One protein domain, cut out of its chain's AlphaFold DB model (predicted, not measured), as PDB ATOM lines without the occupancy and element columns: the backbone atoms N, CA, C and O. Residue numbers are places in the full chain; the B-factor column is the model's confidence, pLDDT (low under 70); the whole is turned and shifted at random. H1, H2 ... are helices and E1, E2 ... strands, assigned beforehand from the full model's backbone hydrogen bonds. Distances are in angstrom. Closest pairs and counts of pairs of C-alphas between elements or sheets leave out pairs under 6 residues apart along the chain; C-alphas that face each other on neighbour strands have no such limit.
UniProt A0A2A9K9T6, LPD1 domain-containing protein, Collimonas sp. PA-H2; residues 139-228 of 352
ATOM      1  N   ARG A 139     211.738 178.433 233.836       94.94
ATOM      2  CA  ARG A 139     212.835 177.645 233.279       94.94
ATOM      3  C   ARG A 139     213.582 178.479 232.256       94.94
ATOM      4  O   ARG A 139     213.000 178.848 231.241       94.94
ATOM      5  N   ALA A 140     214.869 178.732 232.494       95.00
ATOM      6  CA  ALA A 140     215.693 179.499 231.567       95.00
ATOM      7  C   ALA A 140     215.619 178.911 230.142       95.00
ATOM      8  O   ALA A 140     215.624 177.678 229.988       95.00
ATOM      9  N   PRO A 141     215.549 179.757 229.100       95.19
ATOM     10  CA  PRO A 141     215.579 179.283 227.728       95.19
ATOM     11  C   PRO A 141     216.941 178.648 227.430       95.19
ATOM     12  O   PRO A 141     217.986 179.200 227.768       95.19
ATOM     13  N   GLU A 142     216.925 177.486 226.783       94.38
ATOM     14  CA  GLU A 142     218.118 176.792 226.300       94.38
ATOM     15  C   GLU A 142     217.988 176.479 224.810       94.38
ATOM     16  O   GLU A 142     216.956 175.981 224.350       94.38
ATOM     17  N   VAL A 143     219.069 176.714 224.063       94.62
ATOM     18  CA  VAL A 143     219.184 176.303 222.658       94.62
ATOM     19  C   VAL A 143     219.715 174.876 222.578       94.62
ATOM     20  O   VAL A 143     220.886 174.612 222.862       94.62
ATOM     21  N   ILE A 144     218.883 173.948 222.109       95.19
ATOM     22  CA  ILE A 144     219.276 172.555 221.882       95.19
ATOM     23  C   ILE A 144     219.426 172.321 220.384       95.19
ATOM     24  O   ILE A 144     218.458 172.363 219.625       95.19
ATOM     25  N   LYS A 145     220.665 172.053 219.964       96.38
ATOM     26  CA  LYS A 145     221.018 171.709 218.581       96.38
ATOM     27  C   LYS A 145     220.967 170.198 218.369       96.38
ATOM     28  O   LYS A 145     221.452 169.426 219.203       96.38
ATOM     29  N   PHE A 146     220.440 169.787 217.225       96.75
ATOM     30  CA  PHE A 146     220.319 168.393 216.814       96.75
ATOM     31  C   PHE A 146     220.508 168.257 215.298       96.75
ATOM     32  O   PHE A 146     220.490 169.231 214.549       96.75
ATOM     33  N   THR A 147     220.744 167.032 214.851       96.75
ATOM     34  CA  THR A 147     220.985 166.688 213.446       96.75
ATOM     35  C   THR A 147     219.865 165.814 212.897       96.75
ATOM     36  O   THR A 147     219.101 165.217 213.652       96.75
ATOM     37  N   GLU A 148     219.811 165.650 211.578       95.38
ATOM     38  CA  GLU A 148     218.896 164.696 210.938       95.38
ATOM     39  C   GLU A 148     219.116 163.255 211.437       95.38
ATOM     40  O   GLU A 148     218.171 162.495 211.658       95.38
ATOM     41  N   LYS A 149     220.370 162.890 211.736       96.19
ATOM     42  CA  LYS A 149     220.695 161.609 212.374       96.19
ATOM     43  C   LYS A 149     220.044 161.473 213.750       96.19
ATOM     44  O   LYS A 149     219.578 160.385 214.093       96.19
ATOM     45  N   ASP A 150     220.009 162.548 214.537       97.25
ATOM     46  CA  ASP A 150     219.332 162.550 215.835       97.25
ATOM     47  C   ASP A 150     217.817 162.390 215.662       97.25
ATOM     48  O   ASP A 150     217.220 161.634 216.419       97.25
ATOM     49  N   VAL A 151     217.209 163.004 214.635       96.75
ATOM     50  CA  VAL A 151     215.779 162.826 214.306       96.75
ATOM     51  C   VAL A 151     215.475 161.362 213.982       96.75
ATOM     52  O   VAL A 151     214.575 160.768 214.575       96.75
ATOM     53  N   ASN A 152     216.264 160.737 213.107       95.81
ATOM     54  CA  ASN A 152     216.088 159.325 212.749       95.81
ATOM     55  C   ASN A 152     216.284 158.402 213.961       95.81
ATOM     56  O   ASN A 152     215.519 157.461 214.177       95.81
ATOM     57  N   THR A 153     217.280 158.708 214.796       96.88
ATOM     58  CA  THR A 153     217.539 157.984 216.046       96.88
ATOM     59  C   THR A 153     216.392 158.159 217.043       96.88
ATOM     60  O   THR A 153     216.030 157.211 217.740       96.88
ATOM     61  N   ALA A 154     215.813 159.355 217.125       96.94
ATOM     62  CA  ALA A 154     214.697 159.663 218.001       96.94
ATOM     63  C   ALA A 154     213.448 158.881 217.582       96.94
ATOM     64  O   ALA A 154     212.907 158.152 218.407       96.94
ATOM     65  N   LYS A 155     213.070 158.925 216.294       96.06
ATOM     66  CA  LYS A 155     211.950 158.144 215.738       96.06
ATOM     67  C   LYS A 155     212.102 156.650 216.025       96.06
ATOM     68  O   LYS A 155     211.230 156.051 216.650       96.06
ATOM     69  N   TYR A 156     213.267 156.074 215.707       96.38
ATOM     70  CA  TYR A 156     213.548 154.656 215.969       96.38
ATOM     71  C   TYR A 156     213.363 154.265 217.445       96.38
ATOM     72  O   TYR A 156     212.830 153.197 217.746       96.38
ATOM     73  N   ASN A 157     213.812 155.113 218.375       96.44
ATOM     74  CA  ASN A 157     213.772 154.798 219.801       96.44
ATOM     75  C   ASN A 157     212.427 155.112 220.469       96.44
ATOM     76  O   ASN A 157     212.092 154.449 221.451       96.44
ATOM     77  N   ILE A 158     211.702 156.129 219.998       96.94
ATOM     78  CA  ILE A 158     210.553 156.716 220.701       96.94
ATOM     79  C   ILE A 158     209.223 156.260 220.092       96.94
ATOM     80  O   ILE A 158     208.273 156.071 220.847       96.94
ATOM     81  N   ASP A 159     209.140 155.962 218.788       95.69
ATOM     82  CA  ASP A 159     207.895 155.449 218.191       95.69
ATOM     83  C   ASP A 159     207.508 154.078 218.768       95.69
ATOM     84  O   ASP A 159     206.337 153.828 219.067       95.69
ATOM     85  N   ALA A 160     208.501 153.219 219.022       95.19
ATOM     86  CA  ALA A 160     208.341 151.904 219.645       95.19
ATOM     87  C   ALA A 160     209.255 151.761 220.884       95.19
ATOM     88  O   ALA A 160     210.297 151.098 220.828       95.19
ATOM     89  N   PRO A 161     208.895 152.380 222.027       94.56
ATOM     90  CA  PRO A 161     209.816 152.566 223.141       94.56
ATOM     91  C   PRO A 161     210.130 151.261 223.885       94.56
ATOM     92  O   PRO A 161     209.274 150.667 224.549       94.56
ATOM     93  N   ARG A 162     211.409 150.860 223.843       94.88
ATOM     94  CA  ARG A 162     211.952 149.674 224.543       94.88
ATOM     95  C   ARG A 162     212.484 149.957 225.950       94.88
ATOM     96  O   ARG A 162     212.815 149.029 226.679       94.88
ATOM     97  N   ASN A 163     212.588 151.225 226.340       94.94
ATOM     98  CA  ASN A 163     213.063 151.634 227.660       94.94
ATOM     99  C   ASN A 163     212.156 152.714 228.270       94.94
ATOM    100  O   ASN A 163     211.348 153.330 227.573       94.94
ATOM    101  N   ARG A 164     212.290 152.928 229.586       95.62
ATOM    102  CA  ARG A 164     211.430 153.847 230.350       95.62
ATOM    103  C   ARG A 164     211.583 155.313 229.930       95.62
ATOM    104  O   ARG A 164     210.587 156.021 229.927       95.62
ATOM    105  N   ILE A 165     212.782 155.747 229.536       95.88
ATOM    106  CA  ILE A 165     213.044 157.140 229.138       95.88
ATOM    107  C   ILE A 165     212.359 157.448 227.804       95.88
ATOM    108  O   ILE A 165     211.638 158.432 227.697       95.88
ATOM    109  N   ALA A 166     212.521 156.578 226.805       97.38
ATOM    110  CA  ALA A 166     211.861 156.732 225.510       97.38
ATOM    111  C   ALA A 166     210.330 156.736 225.643       97.38
ATOM    112  O   ALA A 166     209.659 157.523 224.982       97.38
ATOM    113  N   ARG A 167     209.783 155.896 226.536       97.62
ATOM    114  CA  ARG A 167     208.348 155.890 226.847       97.62
ATOM    115  C   ARG A 167     207.908 157.205 227.485       97.62
ATOM    116  O   ARG A 167     206.963 157.803 227.001       97.62
ATOM    117  N   ALA A 168     208.651 157.700 228.473       96.75
ATOM    118  CA  ALA A 168     208.366 158.985 229.107       96.75
ATOM    119  C   ALA A 168     208.398 160.156 228.109       96.75
ATOM    120  O   ALA A 168     207.533 161.021 228.163       96.75
ATOM    121  N   ILE A 169     209.345 160.168 227.161       97.75
ATOM    122  CA  ILE A 169     209.390 161.187 226.099       97.75
ATOM    123  C   ILE A 169     208.151 161.100 225.202       97.75
ATOM    124  O   ILE A 169     207.580 162.138 224.871       97.75
ATOM    125  N   LYS A 170     207.736 159.889 224.810       97.69
ATOM    126  CA  LYS A 170     206.541 159.675 223.981       97.69
ATOM    127  C   LYS A 170     205.272 160.135 224.699       97.69
ATOM    128  O   LYS A 170     204.484 160.886 224.133       97.69
ATOM    129  N   ASP A 171     205.109 159.720 225.951       97.38
ATOM    130  CA  ASP A 171     203.924 160.009 226.763       97.38
ATOM    131  C   ASP A 171     203.817 161.504 227.114       97.38
ATOM    132  O   ASP A 171     202.723 162.015 227.328       97.38
ATOM    133  N   ALA A 172     204.943 162.227 227.135       96.94
ATOM    134  CA  ALA A 172     204.983 163.655 227.440       96.94
ATOM    135  C   ALA A 172     204.343 164.558 226.366       96.94
ATOM    136  O   ALA A 172     204.033 165.715 226.650       96.94
ATOM    137  N   GLY A 173     204.185 164.078 225.128       96.44
ATOM    138  CA  GLY A 173     203.462 164.770 224.052       96.44
ATOM    139  C   GLY A 173     204.088 166.063 223.503       96.44
ATOM    140  O   GLY A 173     203.523 166.663 222.594       96.44
ATOM    141  N   SER A 174     205.234 166.521 224.018       97.31
ATOM    142  CA  SER A 174     205.949 167.704 223.510       97.31
ATOM    143  C   SER A 174     207.446 167.673 223.835       97.31
ATOM    144  O   SER A 174     207.879 166.975 224.755       97.31
ATOM    145  N   ALA A 175     208.248 168.478 223.122       96.94
ATOM    146  CA  ALA A 175     209.690 168.598 223.362       96.94
ATOM    147  C   ALA A 175     210.010 169.053 224.795       96.94
ATOM    148  O   ALA A 175     210.832 168.437 225.470       96.94
ATOM    149  N   THR A 176     209.337 170.107 225.266       96.75
ATOM    150  CA  THR A 176     209.531 170.672 226.608       96.75
ATOM    151  C   THR A 176     209.205 169.645 227.687       96.75
ATOM    152  O   THR A 176     210.054 169.346 228.524       96.75
ATOM    153  N   ALA A 177     208.010 169.045 227.642       96.94
ATOM    154  CA  ALA A 177     207.610 168.048 228.631       96.94
ATOM    155  C   ALA A 177     208.494 166.789 228.559       96.94
ATOM    156  O   ALA A 177     208.852 166.230 229.593       96.94
ATOM    157  N   GLY A 178     208.914 166.385 227.355       97.25
ATOM    158  CA  GLY A 178     209.833 165.268 227.154       97.25
ATOM    159  C   GLY A 178     211.200 165.508 227.794       97.25
ATOM    160  O   GLY A 178     211.721 164.618 228.463       97.25
ATOM    161  N   ILE A 179     211.767 166.710 227.658       96.56
ATOM    162  CA  ILE A 179     213.017 167.082 228.340       96.56
ATOM    163  C   ILE A 179     212.844 167.055 229.856       96.56
ATOM    164  O   ILE A 179     213.667 166.453 230.541       96.56
ATOM    165  N   LEU A 180     211.776 167.658 230.378       94.38
ATOM    166  CA  LEU A 180     211.528 167.677 231.820       94.38
ATOM    167  C   LEU A 180     211.352 166.255 232.378       94.38
ATOM    168  O   LEU A 180     211.859 165.953 233.458       94.38
ATOM    169  N   ALA A 181     210.724 165.353 231.620       95.12
ATOM    170  CA  ALA A 181     210.619 163.941 231.976       95.12
ATOM    171  C   ALA A 181     211.987 163.232 231.976       95.12
ATOM    172  O   ALA A 181     212.276 162.445 232.880       95.12
ATOM    173  N   VAL A 182     212.856 163.527 231.000       95.19
ATOM    174  CA  VAL A 182     214.243 163.028 230.968       95.19
ATOM    175  C   VAL A 182     215.026 163.518 232.185       95.19
ATOM    176  O   VAL A 182     215.706 162.719 232.829       95.19
ATOM    177  N   ASP A 183     214.929 164.806 232.507       92.69
ATOM    178  CA  ASP A 183     215.662 165.425 233.611       92.69
ATOM    179  C   ASP A 183     215.184 164.900 234.972       92.69
ATOM    180  O   ASP A 183     216.011 164.657 235.849       92.69
ATOM    181  N   ALA A 184     213.885 164.628 235.127       91.19
ATOM    182  CA  ALA A 184     213.338 163.965 236.309       91.19
ATOM    183  C   ALA A 184     213.825 162.509 236.442       91.19
ATOM    184  O   ALA A 184     214.160 162.061 237.537       91.19
ATOM    185  N   PHE A 185     213.903 161.767 235.332       90.19
ATOM    186  CA  PHE A 185     214.341 160.367 235.337       90.19
ATOM    187  C   PHE A 185     215.851 160.215 235.577       90.19
ATOM    188  O   PHE A 185     216.295 159.258 236.208       90.19
ATOM    189  N   LEU A 186     216.646 161.148 235.050       87.75
ATOM    190  CA  LEU A 186     218.109 161.167 235.125       87.75
ATOM    191  C   LEU A 186     218.611 162.294 236.034       87.75
ATOM    192  O   LEU A 186     219.657 162.900 235.759       87.75
ATOM    193  N   ALA A 187     217.858 162.582 237.100       73.19
ATOM    194  CA  ALA A 187     218.217 163.594 238.079       73.19
ATOM    195  C   ALA A 187     219.661 163.359 238.560       73.19
ATOM    196  O   ALA A 187     220.064 162.211 238.783       73.19
ATOM    197  N   PRO A 188     220.483 164.415 238.670       60.78
ATOM    198  CA  PRO A 188     221.863 164.254 239.095       60.78
ATOM    199  C   PRO A 188     221.910 163.598 240.483       60.78
ATOM    200  O   PRO A 188     221.358 164.130 241.443       60.78
ATOM    201  N   SER A 189     222.586 162.451 240.602       55.47
ATOM    202  CA  SER A 189     223.015 161.953 241.911       55.47
ATOM    203  C   SER A 189     224.017 162.940 242.509       55.47
ATOM    204  O   SER A 189     224.827 163.498 241.767       55.47
ATOM    205  N   SER A 190     224.023 163.107 243.833       52.66
ATOM    206  CA  SER A 190     224.974 163.962 244.570       52.66
ATOM    207  C   SER A 190     226.448 163.692 244.222       52.66
ATOM    208  O   SER A 190     227.289 164.582 244.299       52.66
ATOM    209  N   THR A 191     226.762 162.483 243.758       52.12
ATOM    210  CA  THR A 191     228.032 162.116 243.130       52.12
ATOM    211  C   THR A 191     228.013 162.482 241.643       52.12
ATOM    212  O   THR A 191     227.292 161.847 240.874       52.12
ATOM    213  N   GLY A 192     228.793 163.480 241.217       58.44
ATOM    214  CA  GLY A 192     228.878 163.984 239.836       58.44
ATOM    215  C   GLY A 192     229.313 162.949 238.783       58.44
ATOM    216  O   GLY A 192     230.421 163.000 238.253       58.44
ATOM    217  N   ASN A 193     228.436 162.001 238.449       74.81
ATOM    218  CA  ASN A 193     228.700 160.941 237.485       74.81
ATOM    219  C   ASN A 193     228.561 161.475 236.051       74.81
ATOM    220  O   ASN A 193     227.460 161.604 235.506       74.81
ATOM    221  N   SER A 194     229.701 161.742 235.411       78.44
ATOM    222  CA  SER A 194     229.781 162.271 234.042       78.44
ATOM    223  C   SER A 194     229.067 161.401 232.995       78.44
ATOM    224  O   SER A 194     228.618 161.920 231.969       78.44
ATOM    225  N   ARG A 195     228.897 160.092 233.243       84.94
ATOM    226  CA  ARG A 195     228.163 159.183 232.348       84.94
ATOM    227  C   ARG A 195     226.661 159.465 232.351       84.94
ATOM    228  O   ARG A 195     226.066 159.507 231.276       84.94
ATOM    229  N   ILE A 196     226.071 159.699 233.526       85.62
ATOM    230  CA  ILE A 196     224.644 160.037 233.663       85.62
ATOM    231  C   ILE A 196     224.372 161.389 233.001       85.62
ATOM    232  O   ILE A 196     223.427 161.513 232.227       85.62
ATOM    233  N   ALA A 197     225.251 162.375 233.202       86.88
ATOM    234  CA  ALA A 197     225.133 163.682 232.553       86.88
ATOM    235  C   ALA A 197     225.177 163.584 231.015       86.88
ATOM    236  O   ALA A 197     224.350 164.189 230.329       86.88
ATOM    237  N   LYS A 198     226.092 162.777 230.457       90.12
ATOM    238  CA  LYS A 198     226.154 162.511 229.008       90.12
ATOM    239  C   LYS A 198     224.876 161.849 228.498       90.12
ATOM    240  O   LYS A 198     224.329 162.284 227.488       90.12
ATOM    241  N   GLN A 199     224.390 160.831 229.207       92.38
ATOM    242  CA  GLN A 199     223.159 160.131 228.853       92.38
ATOM    243  C   GLN A 199     221.947 161.070 228.889       92.38
ATOM    244  O   GLN A 199     221.149 161.066 227.955       92.38
ATOM    245  N   ARG A 200     221.844 161.919 229.916       92.94
ATOM    246  CA  ARG A 200     220.798 162.940 230.034       92.94
ATOM    247  C   ARG A 200     220.822 163.891 228.847       92.94
ATOM    248  O   ARG A 200     219.815 164.030 228.167       92.94
ATOM    249  N   ASN A 201     221.979 164.466 228.525       93.88
ATOM    250  CA  ASN A 201     222.110 165.382 227.389       93.88
ATOM    251  C   ASN A 201     221.766 164.712 226.047       93.88
ATOM    252  O   ASN A 201     221.155 165.342 225.185       93.88
ATOM    253  N   GLN A 202     222.116 163.434 225.874       95.81
ATOM    254  CA  GLN A 202     221.727 162.667 224.692       95.81
ATOM    255  C   GLN A 202     220.204 162.503 224.605       95.81
ATOM    256  O   GLN A 202     219.629 162.782 223.557       95.81
ATOM    257  N   TRP A 203     219.537 162.101 225.689       97.06
ATOM    258  CA  TRP A 203     218.080 161.940 225.694       97.06
ATOM    259  C   TRP A 203     217.326 163.265 225.577       97.06
ATOM    260  O   TRP A 203     216.337 163.305 224.852       97.06
ATOM    261  N   ARG A 204     217.815 164.357 226.185       97.25
ATOM    262  CA  ARG A 204     217.276 165.713 225.966       97.25
ATOM    263  C   ARG A 204     217.314 166.064 224.477       97.25
ATOM    264  O   ARG A 204     216.309 166.490 223.922       97.25
ATOM    265  N   LYS A 205     218.444 165.808 223.804       97.69
ATOM    266  CA  LYS A 205     218.578 166.033 222.356       97.69
ATOM    267  C   LYS A 205     217.592 165.191 221.543       97.69
ATOM    268  O   LYS A 205     216.959 165.727 220.639       97.69
ATOM    269  N   LEU A 206     217.444 163.903 221.864       97.81
ATOM    270  CA  LEU A 206     216.485 163.030 221.178       97.81
ATOM    271  C   LEU A 206     215.035 163.470 221.413       97.81
ATOM    272  O   LEU A 206     214.244 163.404 220.481       97.81
ATOM    273  N   ALA A 207     214.692 163.957 222.609       97.94
ATOM    274  CA  ALA A 207     213.366 164.503 222.889       97.94
ATOM    275  C   ALA A 207     213.054 165.705 221.987       97.94
ATOM    276  O   ALA A 207     211.992 165.742 221.372       97.94
ATOM    277  N   VAL A 208     213.993 166.646 221.826       97.69
ATOM    278  CA  VAL A 208     213.814 167.767 220.885       97.69
ATOM    279  C   VAL A 208     213.703 167.277 219.450       97.69
ATOM    280  O   VAL A 208     212.781 167.672 218.747       97.69
ATOM    281  N   ALA A 209     214.619 166.409 219.021       97.56
ATOM    282  CA  ALA A 209     214.658 165.919 217.649       97.56
ATOM    283  C   ALA A 209     213.394 165.127 217.266       97.56
ATOM    284  O   ALA A 209     212.987 165.160 216.109       97.56
ATOM    285  N   TYR A 210     212.760 164.440 218.223       97.62
ATOM    286  CA  TYR A 210     211.514 163.703 218.006       97.62
ATOM    287  C   TYR A 210     210.336 164.616 217.653       97.62
ATOM    288  O   TYR A 210     209.588 164.329 216.725       97.62
ATOM    289  N   TYR A 211     210.193 165.720 218.387       97.19
ATOM    290  CA  TYR A 211     209.088 166.672 218.237       97.19
ATOM    291  C   TYR A 211     209.414 167.839 217.290       97.19
ATOM    292  O   TYR A 211     208.605 168.752 217.129       97.19
ATOM    293  N   ALA A 212     210.600 167.847 216.682       95.06
ATOM    294  CA  ALA A 212     211.021 168.900 215.772       95.06
ATOM    295  C   ALA A 212     210.233 168.864 214.455       95.06
ATOM    296  O   ALA A 212     210.039 167.806 213.855       95.06
ATOM    297  N   SER A 213     209.842 170.040 213.963       90.88
ATOM    298  CA  SER A 213     209.310 170.185 212.606       90.88
ATOM    299  C   SER A 213     210.374 169.853 211.556       90.88
ATOM    300  O   SER A 213     211.572 170.059 211.775       90.88
ATOM    301  N   GLU A 214     209.929 169.379 210.393       89.69
ATOM    302  CA  GLU A 214     210.809 169.009 209.284       89.69
ATOM    303  C   GLU A 214     211.745 170.164 208.876       89.69
ATOM    304  O   GLU A 214     211.360 171.335 208.858       89.69
ATOM    305  N   GLY A 215     213.013 169.839 208.609       88.75
ATOM    306  CA  GLY A 215     214.044 170.804 208.209       88.75
ATOM    307  C   GLY A 215     214.641 171.665 209.334       88.75
ATOM    308  O   GLY A 215     215.584 172.416 209.083       88.75
ATOM    309  N   LYS A 216     214.154 171.577 210.581       92.81
ATOM    310  CA  LYS A 216     214.768 172.278 211.726       92.81
ATOM    311  C   LYS A 216     215.961 171.494 212.286       92.81
ATOM    312  O   LYS A 216     215.967 170.271 212.290       92.81
ATOM    313  N   THR A 217     216.961 172.215 212.800       94.38
ATOM    314  CA  THR A 217     218.193 171.648 213.404       94.38
ATOM    315  C   THR A 217     218.488 172.191 214.804       94.38
ATOM    316  O   THR A 217     219.495 171.859 215.434       94.38
ATOM    317  N   MET A 218     217.613 173.055 215.316       94.62
ATOM    318  CA  MET A 218     217.688 173.572 216.674       94.62
ATOM    319  C   MET A 218     216.303 173.983 217.166       94.62
ATOM    320  O   MET A 218     215.431 174.314 216.361       94.62
ATOM    321  N   ALA A 219     216.132 173.991 218.484       94.25
ATOM    322  CA  ALA A 219     214.983 174.585 219.155       94.25
ATOM    323  C   ALA A 219     215.445 175.350 220.399       94.25
ATOM    324  O   ALA A 219     216.386 174.918 221.070       94.25
ATOM    325  N   THR A 220     214.768 176.456 220.706       94.56
ATOM    326  CA  THR A 220     214.929 177.194 221.965       94.56
ATOM    327  C   THR A 220     213.746 176.859 222.860       94.56
ATOM    328  O   THR A 220     212.605 177.078 222.463       94.56
ATOM    329  N   LEU A 221     214.004 176.282 224.035       94.62
ATOM    330  CA  LEU A 221     212.967 175.762 224.930       94.62
ATOM    331  C   LEU A 221     213.215 176.231 226.368       94.62
ATOM    332  O   LEU A 221     214.358 176.268 226.815       94.62
ATOM    333  N   ALA A 222     212.150 176.536 227.110       94.88
ATOM    334  CA  ALA A 222     212.203 176.879 228.533       94.88
ATOM    335  C   ALA A 222     212.402 175.609 229.385       94.88
ATOM    336  O   ALA A 222     211.456 175.053 229.938       94.88
ATOM    337  N   VAL A 223     213.633 175.094 229.426       94.25
ATOM    338  CA  VAL A 223     213.974 173.795 230.050       94.25
ATOM    339  C   VAL A 223     215.229 173.844 230.922       94.25
ATOM    340  O   VAL A 223     215.686 172.803 231.397       94.25
ATOM    341  N   GLY A 224     215.816 175.025 231.103       92.44
ATOM    342  CA  GLY A 224     217.032 175.196 231.882       92.44
ATOM    343  C   GLY A 224     216.811 175.203 233.391       92.44
ATOM    344  O   GLY A 224     215.822 174.689 233.928       92.44
ATOM    345  N   LYS A 225     217.772 175.784 234.112       91.38
ATOM    346  CA  LYS A 225     217.634 176.019 235.557       91.38
ATOM    347  C   LYS A 225     216.491 177.003 235.852       91.38
ATOM    348  O   LYS A 225     216.107 177.773 234.972       91.38
ATOM    349  N   GLY A 226     215.961 176.945 237.074       95.00
ATOM    350  CA  GLY A 226     215.000 177.932 237.571       95.00
ATOM    351  C   GLY A 226     215.634 179.322 237.617       95.00
ATOM    352  O   GLY A 226     216.784 179.442 238.048       95.00
ATOM    353  N   VAL A 227     214.919 180.323 237.113       97.31
ATOM    354  CA  VAL A 227     215.311 181.730 237.087       97.31
ATOM    355  C   VAL A 227     214.104 182.655 237.298       97.31
ATOM    356  O   VAL A 227     212.955 182.249 237.107       97.31
ATOM    357  N   SER A 228     214.365 183.901 237.688       97.94
ATOM    358  CA  SER A 228     213.375 184.986 237.755       97.94
ATOM    359  C   SER A 228     212.812 185.348 236.372       97.94
ATOM    360  O   SER A 228     213.344 184.929 235.338       97.94
TER     361      SER A 228
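This is residues 139 to 228 of the 352 residues of the protein "LPD1 domain-containing protein" of Collimonas sp. PA-H2 (UniProt A0A2A9K9T6). A two-stranded antiparallel ribbon, E1 with E2, lies over H3 and H4 of a small helical body, where H2, H3 and H4 fold back and forth and H1 is set crosswise to H2 and H4. Residues 190 to 195 stick out. The printed part has 90 residues, with named elements in the order E1 H1 H2 H3 H4 E2, class mixed. It is compact, radius of gyration of the C-alphas 12.6 A, spanning 36 by 32 by 22 A.

E1, residues 139 to 145, begins at C-alpha (212.835, 177.645, 233.279). H1 is 148 to 158, H2 164 to 171, H3 175 to 185. H4, 194 to 211, measures 26.4 A. E2, 218 to 227, measures 22.1 A and ends at C-alpha (215.311, 181.730, 237.087).

N 142 and O 221 are 2.8 A apart, within hydrogen-bond range. The closest C-alphas of H3 and E2 are Thr 176 and Leu 221, 6.4 A. H3 and H4, a helical hairpin, touch at Ala 175 and Val 208, C-alphas 4.9 A, at a shallow tilt of 25 degrees, opposite ways. H1 touches H4, residues 205 to 210 alone, about perpendicular at 86 degrees, closest C-alphas Val 151 and Ala 209, 4.7 A. In H1, H2, H3 and H4 every O i to N i+4 pair is within hydrogen-bond range.

The printed part has no cut and no long link. Residues 188 to 192 have pLDDT under 70.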